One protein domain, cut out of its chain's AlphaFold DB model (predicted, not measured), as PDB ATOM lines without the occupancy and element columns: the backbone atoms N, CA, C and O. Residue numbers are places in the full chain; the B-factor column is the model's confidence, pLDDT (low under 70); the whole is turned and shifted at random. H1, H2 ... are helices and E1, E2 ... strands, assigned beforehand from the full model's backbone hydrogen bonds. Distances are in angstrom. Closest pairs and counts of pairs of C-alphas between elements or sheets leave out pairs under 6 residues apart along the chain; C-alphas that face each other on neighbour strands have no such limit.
ATOM      1  N   GLN A  20      89.793 139.653  79.105       73.38
ATOM      2  CA  GLN A  20      91.227 139.653  78.802       73.38
ATOM      3  C   GLN A  20      91.806 138.273  79.131       73.38
ATOM      4  O   GLN A  20      91.623 137.750  80.230       73.38
ATOM      5  N   THR A  21      92.512 137.661  78.178       84.31
ATOM      6  CA  THR A  21      93.111 136.343  78.403       84.31
ATOM      7  C   THR A  21      94.259 136.470  79.399       84.31
ATOM      8  O   THR A  21      95.254 137.143  79.125       84.31
ATOM      9  N   LYS A  22      94.121 135.824  80.559       89.50
ATOM     10  CA  LYS A  22      95.195 135.719  81.548       89.50
ATOM     11  C   LYS A  22      96.180 134.640  81.108       89.50
ATOM     12  O   LYS A  22      95.765 133.514  80.853       89.50
ATOM     13  N   VAL A  23      97.464 134.977  81.037       90.88
ATOM     14  CA  VAL A  23      98.521 134.064  80.571       90.88
ATOM     15  C   VAL A  23      99.672 134.001  81.565       90.88
ATOM     16  O   VAL A  23      99.978 134.982  82.253       90.88
ATOM     17  N   SER A  24     100.331 132.846  81.649       90.62
ATOM     18  CA  SER A  24     101.590 132.732  82.383       90.62
ATOM     19  C   SER A  24     102.751 133.353  81.596       90.62
ATOM     20  O   SER A  24     102.690 133.518  80.377       90.62
ATOM     21  N   ALA A  25     103.864 133.655  82.276       88.38
ATOM     22  CA  ALA A  25     105.056 134.168  81.594       88.38
ATOM     23  C   ALA A  25     105.615 133.171  80.567       88.38
ATOM     24  O   ALA A  25     106.161 133.595  79.559       88.38
ATOM     25  N   LYS A  26     105.454 131.858  80.789       88.25
ATOM     26  CA  LYS A  26     105.933 130.822  79.861       88.25
ATOM     27  C   LYS A  26     105.095 130.739  78.585       88.25
ATOM     28  O   LYS A  26     105.624 130.411  77.533       88.25
ATOM     29  N   GLU A  27     103.802 131.030  78.677       91.19
ATOM     30  CA  GLU A  27     102.872 130.918  77.548       91.19
ATOM     31  C   GLU A  27     102.816 132.186  76.700       91.19
ATOM     32  O   GLU A  27     102.342 132.123  75.571       91.19
ATOM     33  N   VAL A  28     103.304 133.323  77.211       90.56
ATOM     34  CA  VAL A  28     103.174 134.641  76.562       90.56
ATOM     35  C   VAL A  28     103.705 134.664  75.123       90.56
ATOM     36  O   VAL A  28     103.174 135.383  74.280       90.56
ATOM     37  N   VAL A  29     104.697 133.822  74.810       90.06
ATOM     38  CA  VAL A  29     105.266 133.666  73.461       90.06
ATOM     39  C   VAL A  29     104.244 133.185  72.427       90.06
ATOM     40  O   VAL A  29     104.381 133.485  71.246       90.06
ATOM     41  N   ASN A  30     103.178 132.508  72.858       93.00
ATOM     42  CA  ASN A  30     102.108 132.018  71.986       93.00
ATOM     43  C   ASN A  30     101.046 133.093  71.673       93.00
ATOM     44  O   ASN A  30     100.101 132.829  70.929       93.00
ATOM     45  N   TYR A  31     101.169 134.297  72.244       92.62
ATOM     46  CA  TYR A  31     100.171 135.371  72.161       92.62
ATOM     47  C   TYR A  31     100.710 136.647  71.499       92.62
ATOM     48  O   TYR A  31     100.169 137.734  71.700       92.62
ATOM     49  N   VAL A  32     101.761 136.536  70.681       91.38
ATOM     50  CA  VAL A  32     102.305 137.670  69.917       91.38
ATOM     51  C   VAL A  32     101.204 138.326  69.073       91.38
ATOM     52  O   VAL A  32     100.447 137.653  68.377       91.38
ATOM     53  N   GLY A  33     101.109 139.655  69.158       92.31
ATOM     54  CA  GLY A  33     100.093 140.450  68.461       92.31
ATOM     55  C   GLY A  33      98.722 140.503  69.147       92.31
ATOM     56  O   GLY A  33      97.816 141.142  68.617       92.31
ATOM     57  N   LYS A  34      98.550 139.867  70.314       91.19
ATOM     58  CA  LYS A  34      97.310 139.908  71.104       91.19
ATOM     59  C   LYS A  34      97.487 140.723  72.385       91.19
ATOM     60  O   LYS A  34      98.576 140.795  72.946       91.19
ATOM     61  N   GLU A  35      96.389 141.300  72.869       89.75
ATOM     62  CA  GLU A  35      96.318 141.888  74.208       89.75
ATOM     63  C   GLU A  35      96.042 140.784  75.236       89.75
ATOM     64  O   GLU A  35      95.107 139.996  75.075       89.75
ATOM     65  N   VAL A  36      96.869 140.712  76.280       90.44
ATOM     66  CA  VAL A  36      96.783 139.694  77.336       90.44
ATOM     67  C   VAL A  36      97.090 140.298  78.701       90.44
ATOM     68  O   VAL A  36      97.816 141.287  78.810       90.44
ATOM     69  N   THR A  37      96.601 139.642  79.751       90.94
ATOM     70  CA  THR A  37      96.931 139.971  81.140       90.94
ATOM     71  C   THR A  37      97.993 139.007  81.655       90.94
ATOM     72  O   THR A  37      97.742 137.813  81.820       90.94
ATOM     73  N   LEU A  38      99.188 139.525  81.932       90.00
ATOM     74  CA  LEU A  38     100.299 138.757  82.495       90.00
ATOM     75  C   LEU A  38     100.406 139.006  84.003       90.00
ATOM     76  O   LEU A  38     100.746 140.105  84.436       90.00
ATOM     77  N   CYS A  39     100.168 137.972  84.810       87.81
ATOM     78  CA  CYS A  39     100.355 138.032  86.262       87.81
ATOM     79  C   CYS A  39     101.603 137.250  86.661       87.81
ATOM     80  O   CYS A  39     101.626 136.022  86.569       87.81
ATOM     81  N   ASN A  40     102.649 137.949  87.096       90.31
ATOM     82  CA  ASN A  40     103.888 137.317  87.536       90.31
ATOM     83  C   ASN A  40     104.739 138.288  88.375       90.31
ATOM     84  O   ASN A  40     104.454 139.485  88.440       90.31
ATOM     85  N   SER A  41     105.798 137.778  88.997       90.88
ATOM     86  CA  SER A  41     106.759 138.579  89.751       90.88
ATOM     87  C   SER A  41     107.713 139.341  88.827       90.88
ATOM     88  O   SER A  41     108.209 138.813  87.829       90.88
ATOM     89  N   VAL A  42     108.018 140.580  89.213       93.81
ATOM     90  CA  VAL A  42     109.078 141.394  88.607       93.81
ATOM     91  C   VAL A  42     110.382 141.133  89.353       93.81
ATOM     92  O   VAL A  42     110.442 141.280  90.571       93.81
ATOM     93  N   TYR A  43     111.436 140.765  88.628       95.88
ATOM     94  CA  TYR A  43     112.726 140.381  89.217       95.88
ATOM     95  C   TYR A  43     113.791 141.471  89.108       95.88
ATOM     96  O   TYR A  43     114.740 141.492  89.891       95.88
ATOM     97  N   SER A  44     113.670 142.362  88.124       95.50
ATOM     98  CA  SER A  44     114.499 143.565  88.016       95.50
ATOM     99  C   SER A  44     113.801 144.623  87.167       95.50
ATOM    100  O   SER A  44     112.965 144.298  86.322       95.50
ATOM    101  N   ALA A  45     114.149 145.886  87.407       94.94
ATOM    102  CA  ALA A  45     113.646 147.022  86.654       94.94
ATOM    103  C   ALA A  45     114.797 147.949  86.253       94.94
ATOM    104  O   ALA A  45     115.739 148.151  87.021       94.94
ATOM    105  N   ARG A  46     114.708 148.539  85.062       95.25
ATOM    106  CA  ARG A  46     115.634 149.572  84.588       95.25
ATOM    107  C   ARG A  46     114.840 150.754  84.056       95.25
ATOM    108  O   ARG A  46     114.097 150.620  83.088       95.25
ATOM    109  N   ALA A  47     115.022 151.914  84.674       95.00
ATOM    110  CA  ALA A  47     114.414 153.154  84.220       95.00
ATOM    111  C   ALA A  47     115.351 153.897  83.260       95.00
ATOM    112  O   ALA A  47     116.551 154.012  83.504       95.00
ATOM    113  N   MET A  48     114.794 154.416  82.172       94.50
ATOM    114  CA  MET A  48     115.460 155.303  81.220       94.50
ATOM    115  C   MET A  48     114.592 156.545  80.984       94.50
ATOM    116  O   MET A  48     113.427 156.611  81.399       94.50
ATOM    117  N   LYS A  49     115.147 157.544  80.285       94.50
ATOM    118  CA  LYS A  49     114.476 158.834  80.036       94.50
ATOM    119  C   LYS A  49     113.053 158.668  79.482       94.50
ATOM    120  O   LYS A  49     112.135 159.334  79.957       94.50
ATOM    121  N   ASN A  50     112.872 157.757  78.522       95.31
ATOM    122  CA  ASN A  50     111.616 157.592  77.783       95.31
ATOM    123  C   ASN A  50     110.939 156.224  77.960       95.31
ATOM    124  O   ASN A  50     109.779 156.085  77.584       95.31
ATOM    125  N   ILE A  51     111.619 155.234  78.539       96.00
ATOM    126  CA  ILE A  51     111.099 153.871  78.717       96.00
ATOM    127  C   ILE A  51     111.509 153.315  80.077       96.00
ATOM    128  O   ILE A  51     112.534 153.712  80.623       96.00
ATOM    129  N   ASN A  52     110.719 152.392  80.605       94.94
ATOM    130  CA  ASN A  52     111.092 151.533  81.721       94.94
ATOM    131  C   ASN A  52     111.061 150.083  81.239       94.94
ATOM    132  O   ASN A  52     110.135 149.699  80.527       94.94
ATOM    133  N   LEU A  53     112.058 149.297  81.627       96.38
ATOM    134  CA  LEU A  53     112.135 147.865  81.353       96.38
ATOM    135  C   LEU A  53     111.884 147.093  82.641       96.38
ATOM    136  O   LEU A  53     112.482 147.424  83.667       96.38
ATOM    137  N   PHE A  54     111.055 146.057  82.579       95.06
ATOM    138  CA  PHE A  54     110.784 145.153  83.694       95.06
ATOM    139  C   PHE A  54     111.013 143.713  83.255       95.06
ATOM    140  O   PHE A  54     110.337 143.227  82.352       95.06
ATOM    141  N   ASN A  55     111.934 143.025  83.914       96.06
ATOM    142  CA  ASN A  55     112.228 141.625  83.631       96.06
ATOM    143  C   ASN A  55     111.348 140.725  84.496       96.06
ATOM    144  O   ASN A  55     111.312 140.864  85.726       96.06
ATOM    145  N   ILE A  56     110.639 139.812  83.839       94.62
ATOM    146  CA  ILE A  56     109.594 138.976  84.425       94.62
ATOM    147  C   ILE A  56     109.961 137.497  84.252       94.62
ATOM    148  O   ILE A  56     110.508 137.082  83.229       94.62
ATOM    149  N   GLY A  57     109.660 136.687  85.270       91.44
ATOM    150  CA  GLY A  57     109.917 135.241  85.251       91.44
ATOM    151  C   GLY A  57     111.383 134.835  85.461       91.44
ATOM    152  O   GLY A  57     111.690 133.651  85.396       91.44
ATOM    153  N   GLY A  58     112.279 135.789  85.732       92.38
ATOM    154  CA  GLY A  58     113.685 135.538  86.043       92.38
ATOM    155  C   GLY A  58     114.503 136.826  86.138       92.38
ATOM    156  O   GLY A  58     114.086 137.883  85.664       92.38
ATOM    157  N   LYS A  59     115.679 136.751  86.773       93.19
ATOM    158  CA  LYS A  59     116.667 137.844  86.775       93.19
ATOM    159  C   LYS A  59     117.428 137.856  85.451       93.19
ATOM    160  O   LYS A  59     117.712 136.786  84.922       93.19
ATOM    161  N   PHE A  60     117.843 139.038  84.998       91.44
ATOM    162  CA  PHE A  60     118.732 139.169  83.842       91.44
ATOM    163  C   PHE A  60     120.006 138.320  84.001       91.44
ATOM    164  O   PHE A  60     120.594 138.356  85.090       91.44
ATOM    165  N   PRO A  61     120.458 137.571  82.970       93.62
ATOM    166  CA  PRO A  61     119.927 137.467  81.595       93.62
ATOM    167  C   PRO A  61     118.972 136.272  81.361       93.62
ATOM    168  O   PRO A  61     118.869 135.759  80.251       93.62
ATOM    169  N   LYS A  62     118.360 135.733  82.421       94.50
ATOM    170  CA  LYS A  62     117.499 134.536  82.395       94.50
ATOM    171  C   LYS A  62     116.007 134.875  82.533       94.50
ATOM    172  O   LYS A  62     115.226 134.032  82.972       94.50
ATOM    173  N   GLU A  63     115.608 136.112  82.264       94.00
ATOM    174  CA  GLU A  63     114.204 136.505  82.211       94.00
ATOM    175  C   GLU A  63     113.465 135.777  81.086       94.00
ATOM    176  O   GLU A  63     114.038 135.462  80.047       94.00
ATOM    177  N   VAL A  64     112.177 135.510  81.291       93.19
ATOM    178  CA  VAL A  64     111.339 134.907  80.245       93.19
ATOM    179  C   VAL A  64     110.873 135.980  79.265       93.19
ATOM    180  O   VAL A  64     110.789 135.742  78.063       93.19
ATOM    181  N   ILE A  65     110.561 137.168  79.787       94.44
ATOM    182  CA  ILE A  65     110.132 138.317  78.999       94.44
ATOM    183  C   ILE A  65     110.529 139.626  79.686       94.44
ATOM    184  O   ILE A  65     110.489 139.744  80.916       94.44
ATOM    185  N   THR A  66     110.855 140.629  78.873       95.38
ATOM    186  CA  THR A  66     111.033 142.017  79.306       95.38
ATOM    187  C   THR A  66     109.829 142.847  78.875       95.38
ATOM    188  O   THR A  66     109.574 143.024  77.685       95.38
ATOM    189  N   MET A  67     109.097 143.399  79.839       93.94
ATOM    190  CA  MET A  67     108.022 144.353  79.580       93.94
ATOM    191  C   MET A  67     108.596 145.762  79.417       93.94
ATOM    192  O   MET A  67     109.334 146.245  80.280       93.94
ATOM    193  N   VAL A  68     108.220 146.435  78.329       95.44
ATOM    194  CA  VAL A  68     108.594 147.823  78.033       95.44
ATOM    195  C   VAL A  68     107.414 148.740  78.342       95.44
ATOM    196  O   VAL A  68     106.338 148.573  77.780       95.44
ATOM    197  N   VAL A  69     107.619 149.736  79.205       94.25
ATOM    198  CA  VAL A  69     106.622 150.778  79.498       94.25
ATOM    199  C   VAL A  69     107.134 152.125  79.003       94.25
ATOM    200  O   VAL A  69     108.099 152.673  79.549       94.25
ATOM    201  N   PHE A  70     106.485 152.679  77.981       94.88
ATOM    202  CA  PHE A  70     106.821 153.995  77.442       94.88
ATOM    203  C   PHE A  70     106.385 155.120  78.384       94.88
ATOM    204  O   PHE A  70     105.434 154.997  79.155       94.88
ATOM    205  N   LYS A  71     107.083 156.258  78.325       93.00
ATOM    206  CA  LYS A  71     106.791 157.443  79.147       93.00
ATOM    207  C   LYS A  71     105.351 157.936  78.974       93.00
ATOM    208  O   LYS A  71     104.741 158.310  79.972       93.00
ATOM    209  N   SER A  72     104.821 157.891  77.751       92.06
ATOM    210  CA  SER A  72     103.431 158.236  77.416       92.06
ATOM    211  C   SER A  72     102.399 157.380  78.149       92.06
ATOM    212  O   SER A  72     101.296 157.849  78.411       92.06
ATOM    213  N   ASP A  73     102.759 156.150  78.516       88.88
ATOM    214  CA  ASP A  73     101.835 155.182  79.107       88.88
ATOM    215  C   ASP A  73     101.927 155.116  80.635       88.88
ATOM    216  O   ASP A  73     101.072 154.512  81.269       88.88
ATOM    217  N   ARG A  74     102.902 155.791  81.266       81.19
ATOM    218  CA  ARG A  74     103.076 155.777  82.736       81.19
ATOM    219  C   ARG A  74     101.875 156.346  83.499       81.19
ATOM    220  O   ARG A  74     101.646 155.960  84.638       81.19
TER     221      ARG A  74
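AT A GLANCE: This is residues 20 to 74 of the 83 residues of an uncharacterized protein of Chryseobacterium sp (UniProt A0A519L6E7). A small unit of E1, H1 and E2 sits at one end of a twisted slab of three strands, E3, E4 and E5. The printed part has 55 residues, with one named helix and five named strands in the order E1 H1 E2 E3 E4 E5 along the chain; the class is mostly strand, strands holding 24 of the 28 residues in named elements, with E1 and E2 parallel and the sheet E3 - E4 - E5 antiparallel. The whole is compact, radius of gyration of the C-alphas 11.6 A, spans 30 by 25 by 15 A.

IN THESE COORDINATES: E1 is residues 21 to 23, 6.3 A, from C-alpha 21 at (93.111, 136.343, 78.403); H1 28 to 31, 5.4 A; E2 36 to 38, 6.3 A; E3 42 to 47, 13.6 A; E4 51 to 56, 16.0 A; E5 65 to 70, 16.1 A, to C-alpha 70 at (106.821, 153.995, 77.442).

HOW THE PARTS SIT: E1, H1 and E2 form a strand-helix-strand unit, parallel neighbour strands with a helix between, its crossover right-handed; N 37 and O 21 are within hydrogen-bond range, 2.9 A. H1 is too short for an O i to N i+4 pair. E3, E4 and E5 form a meander, each the antiparallel neighbour of the one before, at 165 and 157 degrees; N 46 and O 53, 2.9 A, and N 54 and O 67, 2.9 A, are within range. H1 is not on this sheet.

THE WHOLE: Thr 21 and Lys 49 have the C-alphas farthest apart, 31.1 A. The printed part has no cut, no link is long, and no printed residue is under 70 in pLDDT.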